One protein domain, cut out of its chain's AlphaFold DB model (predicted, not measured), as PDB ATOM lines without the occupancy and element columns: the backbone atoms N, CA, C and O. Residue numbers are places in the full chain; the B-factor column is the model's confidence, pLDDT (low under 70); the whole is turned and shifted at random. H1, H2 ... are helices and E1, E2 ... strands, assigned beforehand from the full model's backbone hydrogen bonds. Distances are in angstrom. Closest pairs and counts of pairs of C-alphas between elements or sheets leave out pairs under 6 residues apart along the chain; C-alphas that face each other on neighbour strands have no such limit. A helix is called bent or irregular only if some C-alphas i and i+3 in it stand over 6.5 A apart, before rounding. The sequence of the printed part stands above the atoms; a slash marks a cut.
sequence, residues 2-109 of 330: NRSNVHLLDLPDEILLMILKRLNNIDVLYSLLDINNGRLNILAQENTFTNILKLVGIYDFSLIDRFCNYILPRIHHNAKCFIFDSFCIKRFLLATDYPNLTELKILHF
ATOM      1  N   ASN A   2     146.501 139.245 144.934       43.75
ATOM      2  CA  ASN A   2     146.562 140.695 144.728       43.75
ATOM      3  C   ASN A   2     146.762 140.963 143.235       43.75
ATOM      4  O   ASN A   2     147.839 140.705 142.705       43.75
ATOM      5  N   ARG A   3     145.724 141.450 142.550       49.25
ATOM      6  CA  ARG A   3     145.881 142.032 141.216       49.25
ATOM      7  C   ARG A   3     146.529 143.401 141.403       49.25
ATOM      8  O   ARG A   3     145.866 144.338 141.833       49.25
ATOM      9  N   SER A   4     147.829 143.499 141.150       60.31
ATOM     10  CA  SER A   4     148.504 144.788 141.026       60.31
ATOM     11  C   SER A   4     148.031 145.446 139.731       60.31
ATOM     12  O   SER A   4     148.364 144.976 138.643       60.31
ATOM     13  N   ASN A   5     147.229 146.503 139.845       69.62
ATOM     14  CA  ASN A   5     146.910 147.361 138.711       69.62
ATOM     15  C   ASN A   5     148.134 148.237 138.440       69.62
ATOM     16  O   ASN A   5     148.489 149.068 139.270       69.62
ATOM     17  N   VAL A   6     148.796 148.019 137.308       75.88
ATOM     18  CA  VAL A   6     149.841 148.925 136.823       75.88
ATOM     19  C   VAL A   6     149.137 150.075 136.115       75.88
ATOM     20  O   VAL A   6     148.354 149.830 135.192       75.88
ATOM     21  N   HIS A   7     149.363 151.319 136.545       81.81
ATOM     22  CA  HIS A   7     148.830 152.458 135.809       81.81
ATOM     23  C   HIS A   7     149.617 152.633 134.513       81.81
ATOM     24  O   HIS A   7     150.839 152.523 134.487       81.81
ATOM     25  N   LEU A   8     148.907 152.934 133.423       79.38
ATOM     26  CA  LEU A   8     149.505 153.116 132.100       79.38
ATOM     27  C   LEU A   8     150.642 154.155 132.129       79.38
ATOM     28  O   LEU A   8     151.675 153.962 131.502       79.38
ATOM     29  N   LEU A   9     150.481 155.222 132.916       83.44
ATOM     30  CA  LEU A   9     151.472 156.292 133.054       83.44
ATOM     31  C   LEU A   9     152.754 155.874 133.788       83.44
ATOM     32  O   LEU A   9     153.760 156.570 133.662       83.44
ATOM     33  N   ASP A  10     152.743 154.748 134.500       88.31
ATOM     34  CA  ASP A  10     153.912 154.235 135.223       88.31
ATOM     35  C   ASP A  10     154.819 153.383 134.319       88.31
ATOM     36  O   ASP A  10     155.934 153.029 134.700       88.31
ATOM     37  N   LEU A  11     154.352 153.031 133.116       88.94
ATOM     38  CA  LEU A  11     155.126 152.244 132.162       88.94
ATOM     39  C   LEU A  11     156.226 153.093 131.507       88.94
ATOM     40  O   LEU A  11     156.000 154.281 131.273       88.94
ATOM     41  N   PRO A  12     157.383 152.506 131.146       91.12
ATOM     42  CA  PRO A  12     158.389 153.154 130.299       91.12
ATOM     43  C   PRO A  12     157.850 153.514 128.906       91.12
ATOM     44  O   PRO A  12     156.912 152.877 128.414       91.12
ATOM     45  N   ASP A  13     158.458 154.509 128.257       88.12
ATOM     46  CA  ASP A  13     158.038 154.998 126.933       88.12
ATOM     47  C   ASP A  13     158.083 153.898 125.871       88.12
ATOM     48  O   ASP A  13     157.180 153.786 125.045       88.12
ATOM     49  N   GLU A  14     159.074 153.014 125.940       87.94
ATOM     50  CA  GLU A  14     159.245 151.908 125.001       87.94
ATOM     51  C   GLU A  14     158.063 150.937 125.066       87.94
ATOM     52  O   GLU A  14     157.545 150.497 124.036       87.94
ATOM     53  N   ILE A  15     157.593 150.635 126.279       87.75
ATOM     54  CA  ILE A  15     156.448 149.748 126.498       87.75
ATOM     55  C   ILE A  15     155.159 150.432 126.049       87.75
ATOM     56  O   ILE A  15     154.324 149.799 125.399       87.75
ATOM     57  N   LEU A  16     155.006 151.727 126.337       86.88
ATOM     58  CA  LEU A  16     153.861 152.506 125.874       86.88
ATOM     59  C   LEU A  16     153.790 152.533 124.351       86.88
ATOM     60  O   LEU A  16     152.754 152.188 123.793       86.88
ATOM     61  N   LEU A  17     154.893 152.832 123.669       84.19
ATOM     62  CA  LEU A  17     154.962 152.815 122.209       84.19
ATOM     63  C   LEU A  17     154.633 151.431 121.639       84.19
ATOM     64  O   LEU A  17     153.917 151.338 120.644       84.19
ATOM     65  N   MET A  18     155.101 150.347 122.267       85.31
ATOM     66  CA  MET A  18     154.744 148.986 121.850       85.31
ATOM     67  C   MET A  18     153.244 148.701 121.973       85.31
ATOM     68  O   MET A  18     152.690 148.015 121.113       85.31
ATOM     69  N   ILE A  19     152.587 149.212 123.018       86.19
ATOM     70  CA  ILE A  19     151.139 149.077 123.209       86.19
ATOM     71  C   ILE A  19     150.394 149.930 122.180       86.19
ATOM     72  O   ILE A  19     149.554 149.400 121.456       86.19
ATOM     73  N   LEU A  20     150.729 151.218 122.068       84.31
ATOM     74  CA  LEU A  20     150.062 152.156 121.162       84.31
ATOM     75  C   LEU A  20     150.152 151.695 119.703       84.31
ATOM     76  O   LEU A  20     149.152 151.731 118.996       84.31
ATOM     77  N   LYS A  21     151.298 151.150 119.270       82.12
ATOM     78  CA  LYS A  21     151.486 150.584 117.919       82.12
ATOM     79  C   LYS A  21     150.581 149.394 117.589       82.12
ATOM     80  O   LYS A  21     150.475 149.026 116.421       82.12
ATOM     81  N   ARG A  22     149.979 148.750 118.592       83.69
ATOM     82  CA  ARG A  22     149.013 147.658 118.391       83.69
ATOM     83  C   ARG A  22     147.568 148.146 118.311       83.69
ATOM     84  O   ARG A  22     146.696 147.344 117.987       83.69
ATOM     85  N   LEU A  23     147.316 149.413 118.620       83.06
ATOM     86  CA  LEU A  23     145.994 150.029 118.576       83.06
ATOM     87  C   LEU A  23     145.770 150.736 117.232       83.06
ATOM     88  O   LEU A  23     146.709 150.974 116.472       83.06
ATOM     89  N   ASN A  24     144.513 151.069 116.936       80.25
ATOM     90  CA  ASN A  24     144.164 151.850 115.753       80.25
ATOM     91  C   ASN A  24     144.742 153.273 115.874       80.25
ATOM     92  O   ASN A  24     144.571 153.926 116.908       80.25
ATOM     93  N   ASN A  25     145.419 153.759 114.827       83.56
ATOM     94  CA  ASN A  25     146.057 155.075 114.847       83.56
ATOM     95  C   ASN A  25     145.048 156.198 115.114       83.56
ATOM     96  O   ASN A  25     145.374 157.108 115.867       83.56
ATOM     97  N   ILE A  26     143.842 156.142 114.536       79.56
ATOM     98  CA  ILE A  26     142.813 157.169 114.749       79.56
ATOM     99  C   ILE A  26     142.430 157.220 116.222       79.56
ATOM    100  O   ILE A  26     142.502 158.291 116.816       79.56
ATOM    101  N   ASP A  27     142.102 156.079 116.825       80.62
ATOM    102  CA  ASP A  27     141.663 156.026 118.222       80.62
ATOM    103  C   ASP A  27     142.737 156.558 119.171       80.62
ATOM    104  O   ASP A  27     142.440 157.349 120.067       80.62
ATOM    105  N   VAL A  28     143.996 156.168 118.957       83.38
ATOM    106  CA  VAL A  28     145.125 156.639 119.768       83.38
ATOM    107  C   VAL A  28     145.340 158.133 119.585       83.38
ATOM    108  O   VAL A  28     145.455 158.854 120.572       83.38
ATOM    109  N   LEU A  29     145.395 158.607 118.342       81.31
ATOM    110  CA  LEU A  29     145.663 160.009 118.050       81.31
ATOM    111  C   LEU A  29     144.541 160.895 118.586       81.31
ATOM    112  O   LEU A  29     144.827 161.873 119.263       81.31
ATOM    113  N   TYR A  30     143.279 160.518 118.396       79.44
ATOM    114  CA  TYR A  30     142.158 161.239 118.994       79.44
ATOM    115  C   TYR A  30     142.163 161.233 120.504       79.44
ATOM    116  O   TYR A  30     141.815 162.237 121.120       79.44
ATOM    117  N   SER A  31     142.497 160.088 121.091       80.88
ATOM    118  CA  SER A  31     142.475 159.961 122.535       80.88
ATOM    119  C   SER A  31     143.619 160.734 123.159       80.88
ATOM    120  O   SER A  31     143.417 161.258 124.235       80.88
ATOM    121  N   LEU A  32     144.799 160.792 122.536       81.06
ATOM    122  CA  LEU A  32     146.023 161.263 123.191       81.06
ATOM    123  C   LEU A  32     146.510 162.644 122.744       81.06
ATOM    124  O   LEU A  32     147.216 163.294 123.519       81.06
ATOM    125  N   LEU A  33     146.157 163.110 121.542       74.19
ATOM    126  CA  LEU A  33     146.489 164.475 121.127       74.19
ATOM    127  C   LEU A  33     145.707 165.484 121.964       74.19
ATOM    128  O   LEU A  33     144.511 165.336 122.194       74.19
ATOM    129  N   ASP A  34     146.410 166.519 122.419       69.44
ATOM    130  CA  ASP A  34     145.878 167.599 123.262       69.44
ATOM    131  C   ASP A  34     145.309 167.168 124.624       69.44
ATOM    132  O   ASP A  34     144.680 167.974 125.315       69.44
ATOM    133  N   ILE A  35     145.592 165.944 125.090       75.00
ATOM    134  CA  ILE A  35     145.457 165.663 126.522       75.00
ATOM    135  C   ILE A  35     146.425 166.581 127.282       75.00
ATOM    136  O   ILE A  35     147.574 166.768 126.875       75.00
ATOM    137  N   ASN A  36     145.995 167.076 128.450       71.25
ATOM    138  CA  ASN A  36     146.835 167.726 129.472       71.25
ATOM    139  C   ASN A  36     147.869 166.758 130.102       71.25
ATOM    140  O   ASN A  36     148.033 166.676 131.318       71.25
ATOM    141  N   ASN A  37     148.563 165.983 129.274       79.44
ATOM    142  CA  ASN A  37     149.643 165.085 129.624       79.44
ATOM    143  C   ASN A  37     150.719 165.230 128.545       79.44
ATOM    144  O   ASN A  37     150.648 164.612 127.482       79.44
ATOM    145  N   GLY A  38     151.715 166.074 128.829       80.25
ATOM    146  CA  GLY A  38     152.772 166.401 127.871       80.25
ATOM    147  C   GLY A  38     153.523 165.172 127.361       80.25
ATOM    148  O   GLY A  38     153.870 165.125 126.187       80.25
ATOM    149  N   ARG A  39     153.699 164.144 128.202       84.94
ATOM    150  CA  ARG A  39     154.384 162.901 127.831       84.94
ATOM    151  C   ARG A  39     153.608 162.122 126.769       84.94
ATOM    152  O   ARG A  39     154.169 161.796 125.730       84.94
ATOM    153  N   LEU A  40     152.317 161.867 126.992       82.19
ATOM    154  CA  LEU A  40     151.483 161.150 126.019       82.19
ATOM    155  C   LEU A  40     151.317 161.932 124.711       82.19
ATOM    156  O   LEU A  40     151.328 161.328 123.642       82.19
ATOM    157  N   ASN A  41     151.229 163.262 124.787       80.94
ATOM    158  CA  ASN A  41     151.147 164.109 123.600       80.94
ATOM    159  C   ASN A  41     152.437 164.055 122.758       80.94
ATOM    160  O   ASN A  41     152.362 164.009 121.533       80.94
ATOM    161  N   ILE A  42     153.613 164.013 123.400       84.00
ATOM    162  CA  ILE A  42     154.900 163.823 122.711       84.00
ATOM    163  C   ILE A  42     154.944 162.443 122.046       84.00
ATOM    164  O   ILE A  42     155.225 162.358 120.853       84.00
ATOM    165  N   LEU A  43     154.593 161.380 122.777       84.19
ATOM    166  CA  LEU A  43     154.586 160.011 122.244       84.19
ATOM    167  C   LEU A  43     153.637 159.848 121.049       84.19
ATOM    168  O   LEU A  43     153.975 159.174 120.081       84.19
ATOM    169  N   ALA A  44     152.465 160.487 121.088       79.69
ATOM    170  CA  ALA A  44     151.494 160.451 119.996       79.69
ATOM    171  C   ALA A  44     151.982 161.169 118.723       79.69
ATOM    172  O   ALA A  44     151.486 160.878 117.637       79.69
ATOM    173  N   GLN A  45     152.941 162.091 118.845       81.81
ATOM    174  CA  GLN A  45     153.531 162.829 117.725       81.81
ATOM    175  C   GLN A  45     154.870 162.248 117.263       81.81
ATOM    176  O   GLN A  45     155.408 162.696 116.249       81.81
ATOM    177  N   GLU A  46     155.428 161.270 117.980       83.69
ATOM    178  CA  GLU A  46     156.700 160.681 117.597       83.69
ATOM    179  C   GLU A  46     156.634 160.041 116.211       83.69
ATOM    180  O   GLU A  46     155.734 159.260 115.892       83.69
ATOM    181  N   ASN A  47     157.699 160.266 115.438       81.75
ATOM    182  CA  ASN A  47     157.921 159.632 114.140       81.75
ATOM    183  C   ASN A  47     157.708 158.123 114.161       81.75
ATOM    184  O   ASN A  47     157.269 157.548 113.173       81.75
ATOM    185  N   THR A  48     158.039 157.462 115.267       79.12
ATOM    186  CA  THR A  48     157.906 156.012 115.388       79.12
ATOM    187  C   THR A  48     156.454 155.540 115.330       79.12
ATOM    188  O   THR A  48     156.230 154.377 114.991       79.12
ATOM    189  N   PHE A  49     155.498 156.406 115.673       80.00
ATOM    190  CA  PHE A  49     154.068 156.129 115.694       80.00
ATOM    191  C   PHE A  49     153.338 156.739 114.490       80.00
ATOM    192  O   PHE A  49     152.453 156.105 113.917       80.00
ATOM    193  N   THR A  50     153.727 157.945 114.074       85.75
ATOM    194  CA  THR A  50     153.047 158.683 113.000       85.75
ATOM    195  C   THR A  50     153.610 158.415 111.604       85.75
ATOM    196  O   THR A  50     153.038 158.889 110.626       85.75
ATOM    197  N   ASN A  51     154.709 157.660 111.474       87.94
ATOM    198  CA  ASN A  51     155.275 157.303 110.167       87.94
ATOM    199  C   ASN A  51     154.389 156.366 109.342       87.94
ATOM    200  O   ASN A  51     154.409 156.456 108.116       87.94
ATOM    201  N   ILE A  52     153.634 155.482 109.995       87.62
ATOM    202  CA  ILE A  52     152.706 154.546 109.367       87.62
ATOM    203  C   ILE A  52     151.333 154.790 109.987       87.62
ATOM    204  O   ILE A  52     151.087 154.391 111.127       87.62
ATOM    205  N   LEU A  53     150.432 155.426 109.238       88.19
ATOM    206  CA  LEU A  53     149.052 155.616 109.684       88.19
ATOM    207  C   LEU A  53     148.161 154.522 109.092       88.19
ATOM    208  O   LEU A  53     147.940 154.479 107.881       88.19
ATOM    209  N   LYS A  54     147.648 153.644 109.961       87.06
ATOM    210  CA  LYS A  54     146.648 152.624 109.625       87.06
ATOM    211  C   LYS A  54     145.257 153.121 110.000       87.06
ATOM    212  O   LYS A  54     144.951 153.301 111.175       87.06
ATOM    213  N   LEU A  55     144.424 153.330 108.991       80.88
ATOM    214  CA  LEU A  55     143.120 153.983 109.070       80.88
ATOM    215  C   LEU A  55     142.088 153.087 108.365       80.88
ATOM    216  O   LEU A  55     141.469 153.456 107.369       80.88
ATOM    217  N   VAL A  56     141.990 151.848 108.842       81.44
ATOM    218  CA  VAL A  56     141.192 150.770 108.237       81.44
ATOM    219  C   VAL A  56     139.994 150.473 109.135       81.44
ATOM    220  O   VAL A  56     140.145 150.433 110.357       81.44
ATOM    221  N   GLY A  57     138.821 150.244 108.542       77.94
ATOM    222  CA  GLY A  57     137.596 149.866 109.251       77.94
ATOM    223  C   GLY A  57     136.881 151.028 109.943       77.94
ATOM    224  O   GLY A  57     136.202 150.818 110.947       77.94
ATOM    225  N   ILE A  58     137.048 152.256 109.446       78.44
ATOM    226  CA  ILE A  58     136.519 153.471 110.081       78.44
ATOM    227  C   ILE A  58     135.299 153.957 109.311       78.44
ATOM    228  O   ILE A  58     135.424 154.591 108.271       78.44
ATOM    229  N   TYR A  59     134.109 153.669 109.828       79.06
ATOM    230  CA  TYR A  59     132.848 153.977 109.139       79.06
ATOM    231  C   TYR A  59     132.209 155.306 109.573       79.06
ATOM    232  O   TYR A  59     131.219 155.736 108.987       79.06
ATOM    233  N   ASP A  60     132.763 155.969 110.591       84.94
ATOM    234  CA  ASP A  60     132.289 157.276 111.044       84.94
ATOM    235  C   ASP A  60     132.975 158.401 110.255       84.94
ATOM    236  O   ASP A  60     134.108 158.800 110.538       84.94
ATOM    237  N   PHE A  61     132.267 158.943 109.261       83.38
ATOM    238  CA  PHE A  61     132.759 160.065 108.461       83.38
ATOM    239  C   PHE A  61     133.042 161.317 109.289       83.38
ATOM    240  O   PHE A  61     133.969 162.050 108.965       83.38
ATOM    241  N   SER A  62     132.301 161.551 110.374       86.00
ATOM    242  CA  SER A  62     132.537 162.716 111.228       86.00
ATOM    243  C   SER A  62     133.870 162.603 111.970       86.00
ATOM    244  O   SER A  62     134.571 163.602 112.146       86.00
ATOM    245  N   LEU A  63     134.248 161.377 112.348       84.81
ATOM    246  CA  LEU A  63     135.546 161.069 112.932       84.81
ATOM    247  C   LEU A  63     136.667 161.228 111.899       84.81
ATOM    248  O   LEU A  63     137.720 161.771 112.219       84.81
ATOM    249  N   ILE A  64     136.453 160.813 110.652       86.00
ATOM    250  CA  ILE A  64     137.450 161.002 109.589       86.00
ATOM    251  C   ILE A  64     137.634 162.490 109.282       86.00
ATOM    252  O   ILE A  64     138.760 162.975 109.270       86.00
ATOM    253  N   ASP A  65     136.545 163.235 109.100       87.25
ATOM    254  CA  ASP A  65     136.603 164.654 108.746       87.25
ATOM    255  C   ASP A  65     137.306 165.465 109.840       87.25
ATOM    256  O   ASP A  65     138.200 166.262 109.562       87.25
ATOM    257  N   ARG A  66     136.979 165.219 111.112       85.44
ATOM    258  CA  ARG A  66     137.698 165.839 112.232       85.44
ATOM    259  C   ARG A  66     139.182 165.438 112.248       85.44
ATOM    260  O   ARG A  66     140.023 166.263 112.598       85.44
ATOM    261  N   PHE A  67     139.535 164.221 111.833       88.12
ATOM    262  CA  PHE A  67     140.917 163.746 111.881       88.12
ATOM    263  C   PHE A  67     141.728 164.486 110.826       88.12
ATOM    264  O   PHE A  67     142.765 165.073 111.133       88.12
ATOM    265  N   CYS A  68     141.192 164.516 109.607       88.88
ATOM    266  CA  CYS A  68     141.725 165.257 108.476       88.88
ATOM    267  C   CYS A  68     141.845 166.757 108.774       88.88
ATOM    268  O   CYS A  68     142.843 167.360 108.402       88.88
ATOM    269  N   ASN A  69     140.883 167.351 109.483       89.12
ATOM    270  CA  ASN A  69     140.870 168.794 109.732       89.12
ATOM    271  C   ASN A  69     141.757 169.236 110.907       89.12
ATOM    272  O   ASN A  69     142.287 170.344 110.875       89.12
ATOM    273  N   TYR A  70     141.909 168.415 111.952       87.69
ATOM    274  CA  TYR A  70     142.539 168.854 113.210       87.69
ATOM    275  C   TYR A  70     143.825 168.111 113.569       87.69
ATOM    276  O   TYR A  70     144.749 168.711 114.119       87.69
ATOM    277  N   ILE A  71     143.899 166.812 113.281       88.44
ATOM    278  CA  ILE A  71     145.019 165.966 113.706       88.44
ATOM    279  C   ILE A  71     146.058 165.875 112.599       88.44
ATOM    280  O   ILE A  71     147.239 166.154 112.809       88.44
ATOM    281  N   LEU A  72     145.610 165.510 111.404       88.94
ATOM    282  CA  LEU A  72     146.474 165.228 110.274       88.94
ATOM    283  C   LEU A  72     147.382 166.408 109.889       88.94
ATOM    284  O   LEU A  72     148.583 166.176 109.742       88.94
ATOM    285  N   PRO A  73     146.918 167.677 109.876       90.31
ATOM    286  CA  PRO A  73     147.775 168.827 109.587       90.31
ATOM    287  C   PRO A  73     148.900 169.026 110.608       90.31
ATOM    288  O   PRO A  73     149.866 169.725 110.325       90.31
ATOM    289  N   ARG A  74     148.835 168.401 111.787       88.75
ATOM    290  CA  ARG A  74     149.881 168.501 112.815       88.75
ATOM    291  C   ARG A  74     150.936 167.414 112.687       88.75
ATOM    292  O   ARG A  74     152.077 167.646 113.060       88.75
ATOM    293  N   ILE A  75     150.570 166.255 112.143       89.56
ATOM    294  CA  ILE A  75     151.450 165.079 112.052       89.56
ATOM    295  C   ILE A  75     151.865 164.730 110.616       89.56
ATOM    296  O   ILE A  75     152.671 163.823 110.424       89.56
ATOM    297  N   HIS A  76     151.347 165.438 109.605       88.75
ATOM    298  CA  HIS A  76     151.562 165.141 108.180       88.75
ATOM    299  C   HIS A  76     153.034 165.047 107.775       88.75
ATOM    300  O   HIS A  76     153.401 164.207 106.958       88.75
ATOM    301  N   HIS A  77     153.892 165.873 108.376       89.50
ATOM    302  CA  HIS A  77     155.324 165.890 108.097       89.50
ATOM    303  C   HIS A  77     156.023 164.599 108.540       89.50
ATOM    304  O   HIS A  77     157.085 164.277 108.021       89.50
ATOM    305  N   ASN A  78     155.432 163.827 109.449       90.50
ATOM    306  CA  ASN A  78     156.005 162.565 109.910       90.50
ATOM    307  C   ASN A  78     155.515 161.367 109.093       90.50
ATOM    308  O   ASN A  78     156.157 160.316 109.117       90.50
ATOM    309  N   ALA A  79     154.393 161.512 108.384       89.25
ATOM    310  CA  ALA A  79     153.764 160.436 107.635       89.25
ATOM    311  C   ALA A  79     154.624 159.998 106.444       89.25
ATOM    312  O   ALA A  79     154.934 160.794 105.559       89.25
ATOM    313  N   LYS A  80     154.977 158.708 106.419       89.06
ATOM    314  CA  LYS A  80     155.713 158.061 105.322       89.06
ATOM    315  C   LYS A  80     154.879 157.036 104.570       89.06
ATOM    316  O   LYS A  80     155.101 156.828 103.381       89.06
ATOM    317  N   CYS A  81     153.940 156.404 105.268       86.19
ATOM    318  CA  CYS A  81     153.087 155.352 104.748       86.19
ATOM    319  C   CYS A  81     151.650 155.539 105.239       86.19
ATOM    320  O   CYS A  81     151.413 155.691 106.442       86.19
ATOM    321  N   PHE A  82     150.697 155.480 104.314       87.44
ATOM    322  CA  PHE A  82     149.273 155.436 104.628       87.44
ATOM    323  C   PHE A  82     148.667 154.103 104.233       87.44
ATOM    324  O   PHE A  82     148.908 153.608 103.137       87.44
ATOM    325  N   ILE A  83     147.858 153.540 105.129       86.00
ATOM    326  CA  ILE A  83     147.098 152.315 104.897       86.00
ATOM    327  C   ILE A  83     145.645 152.603 105.266       86.00
ATOM    328  O   ILE A  83     145.346 152.761 106.447       86.00
ATOM    329  N   PHE A  84     144.741 152.696 104.295       85.88
ATOM    330  CA  PHE A  84     143.348 153.072 104.558       85.88
ATOM    331  C   PHE A  84     142.363 152.435 103.576       85.88
ATOM    332  O   PHE A  84     142.758 151.905 102.537       85.88
ATOM    333  N   ASP A  85     141.071 152.521 103.892       80.31
ATOM    334  CA  ASP A  85     139.997 152.111 102.985       80.31
ATOM    335  C   ASP A  85     139.751 153.149 101.875       80.31
ATOM    336  O   ASP A  85     139.898 154.358 102.088       80.31
ATOM    337  N   SER A  86     139.343 152.705 100.682       75.38
ATOM    338  CA  SER A  86     139.269 153.578  99.498       75.38
ATOM    339  C   SER A  86     138.364 154.804  99.653       75.38
ATOM    340  O   SER A  86     138.691 155.879  99.156       75.38
ATOM    341  N   PHE A  87     137.247 154.685 100.374       77.19
ATOM    342  CA  PHE A  87     136.283 155.778 100.548       77.19
ATOM    343  C   PHE A  87     136.868 156.982 101.308       77.19
ATOM    344  O   PHE A  87     136.293 158.076 101.310       77.19
ATOM    345  N   CYS A  88     138.022 156.793 101.950       77.56
ATOM    346  CA  CYS A  88     138.741 157.829 102.665       77.56
ATOM    347  C   CYS A  88     139.791 158.558 101.814       77.56
ATOM    348  O   CYS A  88     140.142 159.679 102.182       77.56
ATOM    349  N   ILE A  89     140.263 157.982 100.692       78.88
ATOM    350  CA  ILE A  89     141.408 158.481  99.890       78.88
ATOM    351  C   ILE A  89     141.358 159.997  99.733       78.88
ATOM    352  O   ILE A  89     142.262 160.709 100.165       78.88
ATOM    353  N   LYS A  90     140.261 160.493  99.153       78.06
ATOM    354  CA  LYS A  90     140.115 161.902  98.793       78.06
ATOM    355  C   LYS A  90     140.200 162.824 100.008       78.06
ATOM    356  O   LYS A  90     140.790 163.891  99.915       78.06
ATOM    357  N   ARG A  91     139.644 162.420 101.153       84.19
ATOM    358  CA  ARG A  91     139.692 163.223 102.384       84.19
ATOM    359  C   ARG A  91     141.118 163.347 102.902       84.19
ATOM    360  O   ARG A  91     141.544 164.445 103.226       84.19
ATOM    361  N   PHE A  92     141.856 162.239 102.932       84.44
ATOM    362  CA  PHE A  92     143.246 162.241 103.377       84.44
ATOM    363  C   PHE A  92     144.137 163.016 102.409       84.44
ATOM    364  O   PHE A  92     144.846 163.916 102.845       84.44
ATOM    365  N   LEU A  93     144.057 162.745 101.107       81.25
ATOM    366  CA  LEU A  93     144.900 163.422 100.117       81.25
ATOM    367  C   LEU A  93     144.628 164.932 100.022       81.25
ATOM    368  O   LEU A  93     145.554 165.682  99.748       81.25
ATOM    369  N   LEU A  94     143.399 165.390 100.290       83.12
ATOM    370  CA  LEU A  94     143.055 166.820 100.276       83.12
ATOM    371  C   LEU A  94     143.261 167.538 101.617       83.12
ATOM    372  O   LEU A  94     143.143 168.760 101.664       83.12
ATOM    373  N   ALA A  95     143.516 166.817 102.710       86.62
ATOM    374  CA  ALA A  95     143.588 167.427 104.036       86.62
ATOM    375  C   ALA A  95     144.787 168.376 104.193       86.62
ATOM    376  O   ALA A  95     144.679 169.405 104.857       86.62
ATOM    377  N   THR A  96     145.941 168.009 103.635       86.19
ATOM    378  CA  THR A  96     147.207 168.742 103.766       86.19
ATOM    379  C   THR A  96     148.257 168.161 102.812       86.19
ATOM    380  O   THR A  96     148.025 167.118 102.200       86.19
ATOM    381  N   ASP A  97     149.412 168.815 102.696       84.75
ATOM    382  CA  ASP A  97     150.541 168.318 101.913       84.75
ATOM    383  C   ASP A  97     151.314 167.260 102.705       84.75
ATOM    384  O   ASP A  97     151.539 167.414 103.904       84.75
ATOM    385  N   TYR A  98     151.787 166.202 102.044       86.06
ATOM    386  CA  TYR A  98     152.578 165.152 102.693       86.06
ATOM    387  C   TYR A  98     153.999 165.098 102.127       86.06
ATOM    388  O   TYR A  98     154.273 164.315 101.216       86.06
ATOM    389  N   PRO A  99     154.934 165.905 102.658       83.62
ATOM    390  CA  PRO A  99     156.264 166.047 102.071       83.62
ATOM    391  C   PRO A  99     157.119 164.779 102.180       83.62
ATOM    392  O   PRO A  99     158.063 164.628 101.419       83.62
ATOM    393  N   ASN A 100     156.799 163.879 103.114       85.75
ATOM    394  CA  ASN A 100     157.557 162.654 103.371       85.75
ATOM    395  C   ASN A 100     156.793 161.375 102.994       85.75
ATOM    396  O   ASN A 100     157.281 160.282 103.283       85.75
ATOM    397  N   LEU A 101     155.615 161.488 102.367       85.06
ATOM    398  CA  LEU A 101     154.803 160.330 101.998       85.06
ATOM    399  C   LEU A 101     155.431 159.611 100.807       85.06
ATOM    400  O   LEU A 101     155.419 160.100  99.679       85.06
ATOM    401  N   THR A 102     155.965 158.424 101.072       81.75
ATOM    402  CA  THR A 102     156.646 157.597 100.076       81.75
ATOM    403  C   THR A 102     155.854 156.357  99.691       81.75
ATOM    404  O   THR A 102     156.129 155.783  98.640       81.75
ATOM    405  N   GLU A 103     154.900 155.938 100.528       81.25
ATOM    406  CA  GLU A 103     154.150 154.694 100.369       81.25
ATOM    407  C   GLU A 103     152.649 154.886 100.629       81.25
ATOM    408  O   GLU A 103     152.234 155.574 101.566       81.25
ATOM    409  N   LEU A 104     151.823 154.240  99.809       82.44
ATOM    410  CA  LEU A 104     150.370 154.265  99.933       82.44
ATOM    411  C   LEU A 104     149.810 152.857  99.718       82.44
ATOM    412  O   LEU A 104     150.103 152.238  98.695       82.44
ATOM    413  N   LYS A 105     149.006 152.375 100.676       82.50
ATOM    414  CA  LYS A 105     148.272 151.105 100.620       82.50
ATOM    415  C   LYS A 105     146.778 151.340 100.737       82.50
ATOM    416  O   LYS A 105     146.293 151.871 101.734       82.50
ATOM    417  N   ILE A 106     146.044 150.906  99.725       78.00
ATOM    418  CA  ILE A 106     144.595 151.096  99.657       78.00
ATOM    419  C   ILE A 106     143.903 149.750  99.826       78.00
ATOM    420  O   ILE A 106     144.210 148.797  99.107       78.00
ATOM    421  N   LEU A 107     142.966 149.695 100.772       74.69
ATOM    422  CA  LEU A 107     142.134 148.540 101.087       74.69
ATOM    423  C   LEU A 107     140.678 148.772 100.671       74.69
ATOM    424  O   LEU A 107     140.245 149.905 100.453       74.69
ATOM    425  N   HIS A 108     139.928 147.671 100.585       68.56
ATOM    426  CA  HIS A 108     138.467 147.645 100.440       68.56
ATOM    427  C   HIS A 108     137.907 148.666  99.441       68.56
ATOM    428  O   HIS A 108     137.078 149.501  99.802       68.56
ATOM    429  N   PHE A 109     138.355 148.597  98.187       64.81
ATOM    430  CA  PHE A 109     137.867 149.501  97.153       64.81
ATOM    431  C   PHE A 109     136.364 149.287  96.891       64.81
ATOM    432  O   PHE A 109     135.990 148.372  96.164       64.81
TER     433      PHE A 109
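What this domain is: This is residues 2 to 109 of the 330 residues of the protein "Hypothetical protein" of Rotaria sp. Silwood2 (UniProt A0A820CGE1). The second half of the domain is wound in stacked turns of strand and helix: E1, E2 and E3 stand side by side as a small parallel sheet, with H6 over one face and H5 between H6 and H2. Four short helices, H1 to H4, continue the body beyond the E1 side of the sheet, and residues 2 to 7 stick out as a tail at the far end. The printed part has 108 residues, with six named helices and three named strands in the order H1 H2 H3 H4 E1 H5 E2 H6 E3, and its class is mostly helix. It is compact, with a radius of gyration of the C-alphas of 14.6 A, but elongated, spanning 49 by 26 by 23 A.

Where its parts are: Start at Asn 2 and find C-alpha 13 at (158.038, 154.998, 126.933), where H1, residues 13 to 20, begins. Next come H2, residues 25 to 32, H3, residues 38 to 45, and H4, residues 47 to 50. E1 is residues 52 to 55. H5, residues 61 to 78, begins at (132.759, 160.065, 108.461) and is 23.4 A long; it has a kink of 65 degrees near residue 72 and is irregular, C-alphas 74 and 77 being 7.7 A apart. E2, residues 81 to 85, is 13.6 A long. H6, residues 86 to 95, is 15.2 A long and irregular, with 7.4 A between C-alphas 87 and 90. E3, residues 103 to 107, is 13.5 A long and ends at (142.134, 148.540, 101.087).

How they stand to each other: Look first at the sheet, E1 E2 E3. E1 and E2 are parallel at 8 degrees, with N 55 and O 83 at 2.8 A; E2 and E3 are parallel at 15 degrees, with N 105 and O 82 at 2.8 A. E1, H5, E2 and E2, H6, E3 are strand-helix-strand units, two parallel neighbour strands joined through a helix, each with a right-handed crossover. H6 is on the sheet at a height of 9.8 A, over E2 and along the strands. H5, the hub, only grazes the sheet. It touches H6 at a steep tilt of 55 degrees, the closest C-alphas being those of Cys 68 and Ala 95, 5.3 A. With residues 67 to 71 alone it touches H2, about perpendicular at 86 degrees, closest at Leu 29 and Ile 71, 7.4 A between C-alphas. With residues 75 to 78 alone it only just touches H4, with 3 pairs of C-alphas within 8 A; C-alphas 47 and 78 are the closest, 5.5 A. H2 and H3 form a helical hairpin, closest at the C-alphas of Leu 32 and Asn 41, 5.9 A. H1 and H3 are close but not clearly touching, the C-alphas of Leu 17 and Leu 43 being 7.2 A apart. In H1, H2 and H3 every O i to N i+4 pair is within hydrogen-bond range, in H5 9 of 14 and in H6 4 of 6; H4 is too short for such a pair.

The domain as a whole: The C-alphas of Asn 2 and Leu 94 are the two farthest apart, 51.7 A. The printed part has no cut and no long link. Mean pLDDT of the printed part is 82.1; look for values under 70 at residues 2 to 5, 34 and 108 to 109.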